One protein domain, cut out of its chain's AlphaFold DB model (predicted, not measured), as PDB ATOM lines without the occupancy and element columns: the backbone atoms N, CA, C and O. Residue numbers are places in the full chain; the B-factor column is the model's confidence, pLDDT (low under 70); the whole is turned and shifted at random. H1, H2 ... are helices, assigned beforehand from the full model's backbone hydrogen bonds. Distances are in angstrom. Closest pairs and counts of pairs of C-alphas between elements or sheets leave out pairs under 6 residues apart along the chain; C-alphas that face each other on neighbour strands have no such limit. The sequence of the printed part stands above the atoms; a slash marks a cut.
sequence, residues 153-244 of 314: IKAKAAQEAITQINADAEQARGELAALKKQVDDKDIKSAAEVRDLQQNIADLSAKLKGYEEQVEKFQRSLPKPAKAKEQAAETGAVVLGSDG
ATOM      1  N   ILE A 153     234.309 380.816 317.987       90.88
ATOM      2  CA  ILE A 153     233.488 380.996 316.777       90.88
ATOM      3  C   ILE A 153     234.382 381.173 315.545       90.88
ATOM      4  O   ILE A 153     234.185 380.489 314.543       90.88
ATOM      5  N   LYS A 154     235.411 382.027 315.632       90.31
ATOM      6  CA  LYS A 154     236.385 382.223 314.544       90.31
ATOM      7  C   LYS A 154     237.114 380.928 314.188       90.31
ATOM      8  O   LYS A 154     237.268 380.612 313.012       90.31
ATOM      9  N   ALA A 155     237.566 380.179 315.194       87.56
ATOM     10  CA  ALA A 155     238.259 378.911 314.986       87.56
ATOM     11  C   ALA A 155     237.343 377.863 314.338       87.56
ATOM     12  O   ALA A 155     237.770 377.158 313.424       87.56
ATOM     13  N   LYS A 156     236.082 377.792 314.772       89.38
ATOM     14  CA  LYS A 156     235.085 376.879 314.218       89.38
ATOM     15  C   LYS A 156     234.756 377.219 312.765       89.38
ATOM     16  O   LYS A 156     234.788 376.324 311.929       89.38
ATOM     17  N   ALA A 157     234.536 378.490 312.449       86.56
ATOM     18  CA  ALA A 157     234.276 378.915 311.078       86.56
ATOM     19  C   ALA A 157     235.468 378.656 310.146       86.56
ATOM     20  O   ALA A 157     235.297 378.129 309.049       86.56
ATOM     21  N   ALA A 158     236.694 378.927 310.608       82.00
ATOM     22  CA  ALA A 158     237.897 378.587 309.853       82.00
ATOM     23  C   ALA A 158     237.997 377.072 309.597       82.00
ATOM     24  O   ALA A 158     238.368 376.646 308.503       82.00
ATOM     25  N   GLN A 159     237.641 376.249 310.586       84.06
ATOM     26  CA  GLN A 159     237.632 374.795 310.443       84.06
ATOM     27  C   GLN A 159     236.569 374.317 309.446       84.06
ATOM     28  O   GLN A 159     236.857 373.446 308.628       84.06
ATOM     29  N   GLU A 160     235.362 374.879 309.496       86.00
ATOM     30  CA  GLU A 160     234.279 374.568 308.560       86.00
ATOM     31  C   GLU A 160     234.656 374.956 307.125       86.00
ATOM     32  O   GLU A 160     234.502 374.138 306.219       86.00
ATOM     33  N   ALA A 161     235.260 376.132 306.926       81.75
ATOM     34  CA  ALA A 161     235.765 376.563 305.625       81.75
ATOM     35  C   ALA A 161     236.827 375.598 305.070       81.75
ATOM     36  O   ALA A 161     236.766 375.205 303.906       81.75
ATOM     37  N   ILE A 162     237.771 375.149 305.905       80.38
ATOM     38  CA  ILE A 162     238.783 374.157 305.505       80.38
ATOM     39  C   ILE A 162     238.130 372.820 305.138       80.38
ATOM     40  O   ILE A 162     238.495 372.212 304.130       80.38
ATOM     41  N   THR A 163     237.177 372.345 305.940       86.62
ATOM     42  CA  THR A 163     236.463 371.092 305.664       86.62
ATOM     43  C   THR A 163     235.698 371.180 304.344       86.62
ATOM     44  O   THR A 163     235.773 370.243 303.550       86.62
ATOM     45  N   GLN A 164     235.038 372.308 304.069       86.94
ATOM     46  CA  GLN A 164     234.326 372.523 302.811       86.94
ATOM     47  C   GLN A 164     235.282 372.535 301.613       86.94
ATOM     48  O   GLN A 164     235.050 371.825 300.640       86.94
ATOM     49  N   ILE A 165     236.406 373.254 301.712       85.31
ATOM     50  CA  ILE A 165     237.430 373.284 300.656       85.31
ATOM     51  C   ILE A 165     237.963 371.875 300.365       85.31
ATOM     52  O   ILE A 165     238.158 371.511 299.206       85.31
ATOM     53  N   ASN A 166     238.190 371.062 301.401       84.31
ATOM     54  CA  ASN A 166     238.645 369.685 301.222       84.31
ATOM     55  C   ASN A 166     237.582 368.809 300.548       84.31
ATOM     56  O   ASN A 166     237.927 368.034 299.659       84.31
ATOM     57  N   ALA A 167     236.310 368.953 300.927       90.25
ATOM     58  CA  ALA A 167     235.206 368.231 300.299       90.25
ATOM     59  C   ALA A 167     235.065 368.600 298.811       90.25
ATOM     60  O   ALA A 167     235.004 367.715 297.958       90.25
ATOM     61  N   ASP A 168     235.118 369.893 298.486       88.50
ATOM     62  CA  ASP A 168     235.058 370.385 297.107       88.50
ATOM     63  C   ASP A 168     236.262 369.885 296.286       88.50
ATOM     64  O   ASP A 168     236.124 369.480 295.127       88.50
ATOM     65  N   ALA A 169     237.456 369.851 296.888       84.81
ATOM     66  CA  ALA A 169     238.658 369.315 296.254       84.81
ATOM     67  C   ALA A 169     238.560 367.800 296.001       84.81
ATOM     68  O   ALA A 169     239.009 367.320 294.957       84.81
ATOM     69  N   GLU A 170     237.980 367.030 296.923       91.19
ATOM     70  CA  GLU A 170     237.725 365.600 296.731       91.19
ATOM     71  C   GLU A 170     236.685 365.344 295.641       91.19
ATOM     72  O   GLU A 170     236.906 364.484 294.784       91.19
ATOM     73  N   GLN A 171     235.607 366.131 295.603       91.94
ATOM     74  CA  GLN A 171     234.618 366.057 294.534       91.94
ATOM     75  C   GLN A 171     235.261 366.345 293.171       91.94
ATOM     76  O   GLN A 171     235.122 365.542 292.247       91.94
ATOM     77  N   ALA A 172     236.048 367.419 293.058       85.62
ATOM     78  CA  ALA A 172     236.758 367.759 291.825       85.62
ATOM     79  C   ALA A 172     237.740 366.654 291.390       85.62
ATOM     80  O   ALA A 172     237.863 366.356 290.199       85.62
ATOM     81  N   ARG A 173     238.421 365.997 292.341       90.31
ATOM     82  CA  ARG A 173     239.276 364.829 292.056       90.31
ATOM     83  C   ARG A 173     238.463 363.641 291.543       90.31
ATOM     84  O   ARG A 173     238.909 362.976 290.609       90.31
ATOM     85  N   GLY A 174     237.289 363.387 292.122       92.31
ATOM     86  CA  GLY A 174     236.364 362.344 291.680       92.31
ATOM     87  C   GLY A 174     235.850 362.583 290.260       92.31
ATOM     88  O   GLY A 174     235.925 361.688 289.420       92.31
ATOM     89  N   GLU A 175     235.412 363.807 289.965       90.38
ATOM     90  CA  GLU A 175     234.971 364.224 288.628       90.38
ATOM     91  C   GLU A 175     236.098 364.091 287.596       90.38
ATOM     92  O   GLU A 175     235.895 363.534 286.516       90.38
ATOM     93  N   LEU A 176     237.317 364.513 287.944       87.50
ATOM     94  CA  LEU A 176     238.481 364.397 287.067       87.50
ATOM     95  C   LEU A 176     238.878 362.935 286.815       87.50
ATOM     96  O   LEU A 176     239.243 362.581 285.692       87.50
ATOM     97  N   ALA A 177     238.790 362.068 287.827       90.25
ATOM     98  CA  ALA A 177     239.025 360.635 287.666       90.25
ATOM     99  C   ALA A 177     237.951 359.975 286.781       90.25
ATOM    100  O   ALA A 177     238.285 359.167 285.913       90.25
ATOM    101  N   ALA A 178     236.681 360.353 286.952       87.75
ATOM    102  CA  ALA A 178     235.578 359.866 286.129       87.75
ATOM    103  C   ALA A 178     235.707 360.318 284.666       87.75
ATOM    104  O   ALA A 178     235.522 359.505 283.760       87.75
ATOM    105  N   LEU A 179     236.085 361.578 284.428       82.88
ATOM    106  CA  LEU A 179     236.347 362.114 283.090       82.88
ATOM    107  C   LEU A 179     237.520 361.401 282.414       82.88
ATOM    108  O   LEU A 179     237.393 360.996 281.262       82.88
ATOM    109  N   LYS A 180     238.634 361.186 283.128       82.56
ATOM    110  CA  LYS A 180     239.769 360.409 282.602       82.56
ATOM    111  C   LYS A 180     239.345 358.999 282.210       82.56
ATOM    112  O   LYS A 180     239.608 358.579 281.091       82.56
ATOM    113  N   LYS A 181     238.597 358.319 283.080       85.19
ATOM    114  CA  LYS A 181     238.067 356.989 282.781       85.19
ATOM    115  C   LYS A 181     237.125 356.996 281.572       85.19
ATOM    116  O   LYS A 181     237.203 356.096 280.753       85.19
ATOM    117  N   GLN A 182     236.274 358.012 281.410       78.06
ATOM    118  CA  GLN A 182     235.432 358.143 280.213       78.06
ATOM    119  C   GLN A 182     236.235 358.383 278.930       78.06
ATOM    120  O   GLN A 182     235.810 357.920 277.875       78.06
ATOM    121  N   VAL A 183     237.357 359.105 278.997       74.50
ATOM    122  CA  VAL A 183     238.273 359.284 277.858       74.50
ATOM    123  C   VAL A 183     238.965 357.966 277.503       74.50
ATOM    124  O   VAL A 183     239.098 357.674 276.319       74.50
ATOM    125  N   ASP A 184     239.353 357.174 278.505       74.69
ATOM    126  CA  ASP A 184     240.029 355.885 278.312       74.69
ATOM    127  C   ASP A 184     239.064 354.763 277.858       74.69
ATOM    128  O   ASP A 184     239.444 353.927 277.041       74.69
ATOM    129  N   ASP A 185     237.816 354.752 278.353       69.56
ATOM    130  CA  ASP A 185     236.810 353.705 278.082       69.56
ATOM    131  C   ASP A 185     235.969 353.967 276.818       69.56
ATOM    132  O   ASP A 185     235.390 353.035 276.250       69.56
ATOM    133  N   LYS A 186     235.836 355.222 276.366       58.06
ATOM    134  CA  LYS A 186     235.150 355.498 275.097       58.06
ATOM    135  C   LYS A 186     236.078 355.112 273.944       58.06
ATOM    136  O   LYS A 186     237.083 355.769 273.703       58.06
ATOM    137  N   ASP A 187     235.657 354.149 273.125       56.12
ATOM    138  CA  ASP A 187     236.017 354.125 271.702       56.12
ATOM    139  C   ASP A 187     235.452 355.414 271.084       56.12
ATOM    140  O   ASP A 187     234.280 355.479 270.696       56.12
ATOM    141  N   ILE A 188     236.229 356.497 271.118       53.47
ATOM    142  CA  ILE A 188     235.737 357.827 270.772       53.47
ATOM    143  C   ILE A 188     235.325 357.843 269.293       53.47
ATOM    144  O   ILE A 188     236.154 357.824 268.386       53.47
ATOM    145  N   LYS A 189     234.014 357.935 269.045       57.12
ATOM    146  CA  LYS A 189     233.436 357.963 267.693       57.12
ATOM    147  C   LYS A 189     233.509 359.336 267.010       57.12
ATOM    148  O   LYS A 189     233.271 359.406 265.807       57.12
ATOM    149  N   SER A 190     233.843 360.428 267.715       62.91
ATOM    150  CA  SER A 190     234.049 361.743 267.084       62.91
ATOM    151  C   SER A 190     235.058 362.635 267.820       62.91
ATOM    152  O   SER A 190     235.069 362.727 269.045       62.91
ATOM    153  N   ALA A 191     235.892 363.347 267.058       71.44
ATOM    154  CA  ALA A 191     236.917 364.258 267.579       71.44
ATOM    155  C   ALA A 191     236.355 365.459 268.374       71.44
ATOM    156  O   ALA A 191     237.104 366.113 269.099       71.44
ATOM    157  N   ALA A 192     235.060 365.761 268.234       75.19
ATOM    158  CA  ALA A 192     234.401 366.852 268.949       75.19
ATOM    159  C   ALA A 192     234.249 366.535 270.446       75.19
ATOM    160  O   ALA A 192     234.650 367.341 271.278       75.19
ATOM    161  N   GLU A 193     233.803 365.321 270.792       72.50
ATOM    162  CA  GLU A 193     233.665 364.902 272.196       72.50
ATOM    163  C   GLU A 193     235.019 364.844 272.922       72.50
ATOM    164  O   GLU A 193     235.100 365.167 274.105       72.50
ATOM    165  N   VAL A 194     236.101 364.488 272.215       78.06
ATOM    166  CA  VAL A 194     237.463 364.523 272.784       78.06
ATOM    167  C   VAL A 194     237.871 365.941 273.137       78.06
ATOM    168  O   VAL A 194     238.446 366.155 274.199       78.06
ATOM    169  N   ARG A 195     237.589 366.912 272.259       81.06
ATOM    170  CA  ARG A 195     237.944 368.314 272.504       81.06
ATOM    171  C   ARG A 195     237.189 368.885 273.692       81.06
ATOM    172  O   ARG A 195     237.822 369.530 274.518       81.06
ATOM    173  N   ASP A 196     235.895 368.606 273.813       82.94
ATOM    174  CA  ASP A 196     235.098 369.090 274.944       82.94
ATOM    175  C   ASP A 196     235.590 368.486 276.270       82.94
ATOM    176  O   ASP A 196     235.763 369.197 277.259       82.94
ATOM    177  N   LEU A 197     235.913 367.187 276.287       79.06
ATOM    178  CA  LEU A 197     236.498 366.534 277.464       79.06
ATOM    179  C   LEU A 197     237.897 367.078 277.792       79.06
ATOM    180  O   LEU A 197     238.192 367.336 278.958       79.06
ATOM    181  N   GLN A 198     238.749 367.300 276.788       82.75
ATOM    182  CA  GLN A 198     240.075 367.899 276.976       82.75
ATOM    183  C   GLN A 198     239.987 369.335 277.506       82.75
ATOM    184  O   GLN A 198     240.771 369.698 278.384       82.75
ATOM    185  N   GLN A 199     239.023 370.126 277.027       90.44
ATOM    186  CA  GLN A 199     238.783 371.481 277.514       90.44
ATOM    187  C   GLN A 199     238.326 371.465 278.976       90.44
ATOM    188  O   GLN A 199     238.913 372.155 279.804       90.44
ATOM    189  N   ASN A 200     237.370 370.601 279.328       86.25
ATOM    190  CA  ASN A 200     236.916 370.454 280.714       86.25
ATOM    191  C   ASN A 200     238.048 369.997 281.652       86.25
ATOM    192  O   ASN A 200     238.168 370.499 282.770       86.25
ATOM    193  N   ILE A 201     238.915 369.082 281.202       85.69
ATOM    194  CA  ILE A 201     240.101 368.655 281.963       85.69
ATOM    195  C   ILE A 201     241.069 369.828 282.166       85.69
ATOM    196  O   ILE A 201     241.611 369.985 283.264       85.69
ATOM    197  N   ALA A 202     241.289 370.653 281.139       90.31
ATOM    198  CA  ALA A 202     242.152 371.826 281.233       90.31
ATOM    199  C   ALA A 202     241.588 372.859 282.222       90.31
ATOM    200  O   ALA A 202     242.319 373.329 283.097       90.31
ATOM    201  N   ASP A 203     240.286 373.136 282.152       91.50
ATOM    202  CA  ASP A 203     239.611 374.103 283.018       91.50
ATOM    203  C   ASP A 203     239.615 373.651 284.489       91.50
ATOM    204  O   ASP A 203     239.931 374.439 285.385       91.50
ATOM    205  N   LEU A 204     239.334 372.369 284.760       88.19
ATOM    206  CA  LEU A 204     239.403 371.810 286.116       88.19
ATOM    207  C   LEU A 204     240.836 371.800 286.662       88.19
ATOM    208  O   LEU A 204     241.052 372.125 287.830       88.19
ATOM    209  N   SER A 205     241.825 371.495 285.820       87.44
ATOM    210  CA  SER A 205     243.239 371.531 286.211       87.44
ATOM    211  C   SER A 205     243.693 372.952 286.562       87.44
ATOM    212  O   SER A 205     244.424 373.146 287.534       87.44
ATOM    213  N   ALA A 206     243.232 373.960 285.814       92.12
ATOM    214  CA  ALA A 206     243.513 375.361 286.108       92.12
ATOM    215  C   ALA A 206     242.877 375.807 287.436       92.12
ATOM    216  O   ALA A 206     243.538 376.477 288.233       92.12
ATOM    217  N   LYS A 207     241.633 375.393 287.714       88.75
ATOM    218  CA  LYS A 207     240.970 375.662 289.003       88.75
ATOM    219  C   LYS A 207     241.697 375.009 290.179       88.75
ATOM    220  O   LYS A 207     241.945 375.686 291.171       88.75
ATOM    221  N   LEU A 208     242.085 373.736 290.053       86.38
ATOM    222  CA  LEU A 208     242.843 373.022 291.091       86.38
ATOM    223  C   LEU A 208     244.151 373.737 291.425       86.38
ATOM    224  O   LEU A 208     244.430 373.985 292.594       86.38
ATOM    225  N   LYS A 209     244.901 374.157 290.402       91.31
ATOM    226  CA  LYS A 209     246.124 374.936 290.600       91.31
ATOM    227  C   LYS A 209     245.850 376.269 291.309       91.31
ATOM    228  O   LYS A 209     246.609 376.666 292.186       91.31
ATOM    229  N   GLY A 210     244.746 376.938 290.973       89.81
ATOM    230  CA  GLY A 210     244.307 378.153 291.660       89.81
ATOM    231  C   GLY A 210     244.042 377.933 293.154       89.81
ATOM    232  O   GLY A 210     244.474 378.743 293.975       89.81
ATOM    233  N   TYR A 211     243.391 376.827 293.522       84.62
ATOM    234  CA  TYR A 211     243.178 376.471 294.928       84.62
ATOM    235  C   TYR A 211     244.479 376.105 295.644       84.62
ATOM    236  O   TYR A 211     244.699 376.561 296.764       84.62
ATOM    237  N   GLU A 212     245.377 375.356 295.003       83.00
ATOM    238  CA  GLU A 212     246.699 375.041 295.562       83.00
ATOM    239  C   GLU A 212     247.504 376.314 295.861       83.00
ATOM    240  O   GLU A 212     248.069 376.451 296.946       83.00
ATOM    241  N   GLU A 213     247.490 377.295 294.953       90.50
ATOM    242  CA  GLU A 213     248.139 378.592 295.163       90.50
ATOM    243  C   GLU A 213     247.495 379.399 296.303       90.50
ATOM    244  O   GLU A 213     248.198 380.087 297.050       90.50
ATOM    245  N   GLN A 214     246.169 379.336 296.462       85.06
ATOM    246  CA  GLN A 214     245.471 379.984 297.579       85.06
ATOM    247  C   GLN A 214     245.827 379.334 298.918       85.06
ATOM    248  O   GLN A 214     246.160 380.047 299.866       85.06
ATOM    249  N   VAL A 215     245.835 378.000 298.985       81.12
ATOM    250  CA  VAL A 215     246.253 377.248 300.175       81.12
ATOM    251  C   VAL A 215     247.705 377.561 300.517       81.12
ATOM    252  O   VAL A 215     248.017 377.816 301.678       81.12
ATOM    253  N   GLU A 216     248.596 377.618 299.527       85.44
ATOM    254  CA  GLU A 216     249.999 377.947 299.760       85.44
ATOM    255  C   GLU A 216     250.169 379.394 300.257       85.44
ATOM    256  O   GLU A 216     250.924 379.643 301.201       85.44
ATOM    257  N   LYS A 217     249.442 380.360 299.678       87.88
ATOM    258  CA  LYS A 217     249.423 381.749 300.171       87.88
ATOM    259  C   LYS A 217     248.921 381.822 301.610       87.88
ATOM    260  O   LYS A 217     249.544 382.503 302.425       87.88
ATOM    261  N   PHE A 218     247.850 381.102 301.934       80.31
ATOM    262  CA  PHE A 218     247.310 381.040 303.285       80.31
ATOM    263  C   PHE A 218     248.312 380.409 304.259       80.31
ATOM    264  O   PHE A 218     248.656 381.024 305.266       80.31
ATOM    265  N   GLN A 219     248.899 379.258 303.924       83.94
ATOM    266  CA  GLN A 219     249.926 378.608 304.744       83.94
ATOM    267  C   GLN A 219     251.148 379.502 304.970       83.94
ATOM    268  O   GLN A 219     251.677 379.549 306.078       83.94
ATOM    269  N   ARG A 220     251.583 380.254 303.952       89.12
ATOM    270  CA  ARG A 220     252.678 381.232 304.082       89.12
ATOM    271  C   ARG A 220     252.307 382.439 304.946       89.12
ATOM    272  O   ARG A 220     253.210 383.058 305.508       89.12
ATOM    273  N   SER A 221     251.021 382.784 305.038       86.44
ATOM    274  CA  SER A 221     250.527 383.855 305.913       86.44
ATOM    275  C   SER A 221     250.475 383.439 307.388       86.44
ATOM    276  O   SER A 221     250.585 384.289 308.273       86.44
ATOM    277  N   LEU A 222     250.370 382.133 307.658       88.56
ATOM    278  CA  LEU A 222     250.361 381.596 309.012       88.56
ATOM    279  C   LEU A 222     251.751 381.687 309.669       88.56
ATOM    280  O   LEU A 222     252.790 381.583 309.005       88.56
ATOM    281  N   PRO A 223     251.807 381.853 311.001       88.88
ATOM    282  CA  PRO A 223     253.064 381.865 311.730       88.88
ATOM    283  C   PRO A 223     253.785 380.517 311.604       88.88
ATOM    284  O   PRO A 223     253.186 379.444 311.682       88.88
ATOM    285  N   LYS A 224     255.116 380.566 311.464       94.31
ATOM    286  CA  LYS A 224     255.949 379.356 311.513       94.31
ATOM    287  C   LYS A 224     255.715 378.608 312.833       94.31
ATOM    288  O   LYS A 224     255.532 379.274 313.851       94.31
ATOM    289  N   PRO A 225     255.843 377.269 312.879       92.38
ATOM    290  CA  PRO A 225     255.501 376.471 314.064       92.38
ATOM    291  C   PRO A 225     256.162 376.942 315.368       92.38
ATOM    292  O   PRO A 225     255.530 376.953 316.418       92.38
ATOM    293  N   ALA A 226     257.423 377.383 315.311       90.38
ATOM    294  CA  ALA A 226     258.118 377.936 316.477       90.38
ATOM    295  C   ALA A 226     257.449 379.217 317.005       90.38
ATOM    296  O   ALA A 226     257.211 379.338 318.202       90.38
ATOM    297  N   LYS A 227     257.077 380.127 316.098       90.19
ATOM    298  CA  LYS A 227     256.394 381.381 316.429       90.19
ATOM    299  C   LYS A 227     254.944 381.141 316.854       90.19
ATOM    300  O   LYS A 227     254.457 381.816 317.746       90.19
ATOM    301  N   ALA A 228     254.274 380.152 316.260       87.88
ATOM    302  CA  ALA A 228     252.937 379.733 316.672       87.88
ATOM    303  C   ALA A 228     252.942 379.212 318.120       87.88
ATOM    304  O   ALA A 228     252.078 379.585 318.903       87.88
ATOM    305  N   LYS A 229     253.947 378.412 318.511       87.19
ATOM    306  CA  LYS A 229     254.132 377.957 319.903       87.19
ATOM    307  C   LYS A 229     254.415 379.101 320.872       87.19
ATOM    308  O   LYS A 229     253.858 379.105 321.963       87.19
ATOM    309  N   GLU A 230     255.261 380.048 320.478       88.94
ATOM    310  CA  GLU A 230     255.563 381.247 321.268       88.94
ATOM    311  C   GLU A 230     254.301 382.093 321.485       88.94
ATOM    312  O   GLU A 230     253.917 382.341 322.624       88.94
ATOM    313  N   GLN A 231     253.572 382.409 320.412       86.75
ATOM    314  CA  GLN A 231     252.295 383.126 320.486       86.75
ATOM    315  C   GLN A 231     251.262 382.374 321.324       86.75
ATOM    316  O   GLN A 231     250.526 382.985 322.098       86.75
ATOM    317  N   ALA A 232     251.204 381.048 321.207       86.94
ATOM    318  CA  ALA A 232     250.306 380.231 322.006       86.94
ATOM    319  C   ALA A 232     250.679 380.257 323.501       86.94
ATOM    320  O   ALA A 232     249.790 380.266 324.349       86.94
ATOM    321  N   ALA A 233     251.975 380.302 323.835       83.00
ATOM    322  CA  ALA A 233     252.472 380.437 325.207       83.00
ATOM    323  C   ALA A 233     252.182 381.819 325.801       83.00
ATOM    324  O   ALA A 233     251.749 381.910 326.945       83.00
ATOM    325  N   GLU A 234     252.361 382.881 325.018       80.88
ATOM    326  CA  GLU A 234     252.092 384.256 325.452       80.88
ATOM    327  C   GLU A 234     250.599 384.535 325.635       80.88
ATOM    328  O   GLU A 234     250.194 385.227 326.567       80.88
ATOM    329  N   THR A 235     249.769 384.015 324.729       78.81
ATOM    330  CA  THR A 235     248.333 384.326 324.704       78.81
ATOM    331  C   THR A 235     247.476 383.317 325.461       78.81
ATOM    332  O   THR A 235     246.309 383.605 325.725       78.81
ATOM    333  N   GLY A 236     248.012 382.131 325.768       74.56
ATOM    334  CA  GLY A 236     247.258 381.000 326.316       74.56
ATOM    335  C   GLY A 236     246.264 380.369 325.332       74.56
ATOM    336  O   GLY A 236     245.565 379.427 325.696       74.56
ATOM    337  N   ALA A 237     246.187 380.867 324.093       76.75
ATOM    338  CA  ALA A 237     245.293 380.367 323.057       76.75
ATOM    339  C   ALA A 237     245.992 379.337 322.161       76.75
ATOM    340  O   ALA A 237     247.217 379.300 322.049       76.75
ATOM    341  N   VAL A 238     245.203 378.503 321.488       80.19
ATOM    342  CA  VAL A 238     245.704 377.585 320.463       80.19
ATOM    343  C   VAL A 238     245.921 378.364 319.160       80.19
ATOM    344  O   VAL A 238     245.034 379.089 318.718       80.19
ATOM    345  N   VAL A 239     247.095 378.225 318.541       85.06
ATOM    346  CA  VAL A 239     247.491 378.958 317.326       85.06
ATOM    347  C   VAL A 239     247.757 377.974 316.187       85.06
ATOM    348  O   VAL A 239     248.519 377.020 316.356       85.06
ATOM    349  N   LEU A 240     247.151 378.198 315.018       88.12
ATOM    350  CA  LEU A 240     247.404 377.402 313.815       88.12
ATOM    351  C   LEU A 240     248.750 377.798 313.193       88.12
ATOM    352  O   LEU A 240     248.973 378.959 312.846       88.12
ATOM    353  N   GLY A 241     249.658 376.834 313.068       90.94
ATOM    354  CA  GLY A 241     250.946 377.022 312.413       90.94
ATOM    355  C   GLY A 241     250.868 376.825 310.900       90.94
ATOM    356  O   GLY A 241     249.973 376.159 310.382       90.94
ATOM    357  N   SER A 242     251.869 377.337 310.185       90.56
ATOM    358  CA  SER A 242     252.037 377.117 308.740       90.56
ATOM    359  C   SER A 242     252.196 375.640 308.345       90.56
ATOM    360  O   SER A 242     252.145 375.314 307.167       90.56
ATOM    361  N   ASP A 243     252.424 374.745 309.311       88.06
ATOM    362  CA  ASP A 243     252.447 373.288 309.134       88.06
ATOM    363  C   ASP A 243     251.047 372.649 309.150       88.06
ATOM    364  O   ASP A 243     250.934 371.424 309.104       88.06
ATOM    365  N   GLY A 244     249.991 373.462 309.253       82.88
ATOM    366  CA  GLY A 244     248.608 373.003 309.355       82.88
ATOM    367  C   GLY A 244     248.276 372.371 310.707       82.88
ATOM    368  O   GLY A 244     247.251 371.706 310.829       82.88
TER     369      GLY A 244
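AT A GLANCE: This is residues 153 to 244 of the 314 residues of an uncharacterized protein of Mesorhizobium soli (UniProt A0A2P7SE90). The model is a long helical hairpin: two long helices, H1 and H2, run opposite ways side by side, close together toward the turn that joins them and spreading apart toward the other end. Beyond the far end of H2 the short helix H3 makes a small head, and the last residues, 236 to 244, fold back past H3 toward the end of H2. The printed part has 92 residues with three named helices, in the order H1, H2, H3, and no named strand; the class is all helix. The whole is extended, a rod with a radius of gyration of the C-alphas of 19.7 A, spanning 66 by 21 by 16 A.

HOW THE PARTS SIT: H1, residues 153 to 185, and H2, residues 191 to 221, touch, with 8 pairs of C-alphas within 8 A. Their closest C-alphas, those of Leu 176 and Ile 201, are 6.8 A apart. The two lines stand at a shallow tilt of 25 degrees and run opposite ways, and H1 and H2 form a helical hairpin. H1 touches H2 with residues 169 to 183 alone, and H2 touches H1 with residues 194 to 208 alone. Centre to centre the two are 12.2 A apart. H3, residues 225 to 235, touches no helix: it is apart from H1 and also from H2, which it follows in the chain. In H1, H2 and H3 every O i to N i+4 pair is within hydrogen-bond range.

IN THESE COORDINATES: H1 begins at Ile 153, C-alpha at (233.488, 380.996, 316.777), and ends at Asp 185, C-alpha at (236.810, 353.705, 278.082), 47.5 A from first to last C-alpha. H2 begins at Ala 191, C-alpha at (236.917, 364.258, 267.579), and reaches Ser 221 after 45.2 A. H3 runs from Pro 225 to Thr 235, 15.0 A from first to last C-alpha, and its last C-alpha is at (248.333, 384.326, 324.704).

THE WHOLE: The two C-alphas farthest apart, those of Lys 189 and Glu 234, are 66.1 A apart, while those of Ile 153 and Gly 244, the first and last printed, are 18.6 A apart. Residues 156 to 161, which belong to H1, stand free, and residues 187 to 192 stand free too. The printed part has no cut. The link from H1 to H2, 5 residues, is tight, and the link from H2 to H3, 3 residues, is tight. The mean pLDDT of the printed part is 83.9; residues 185 to 190 are under 70.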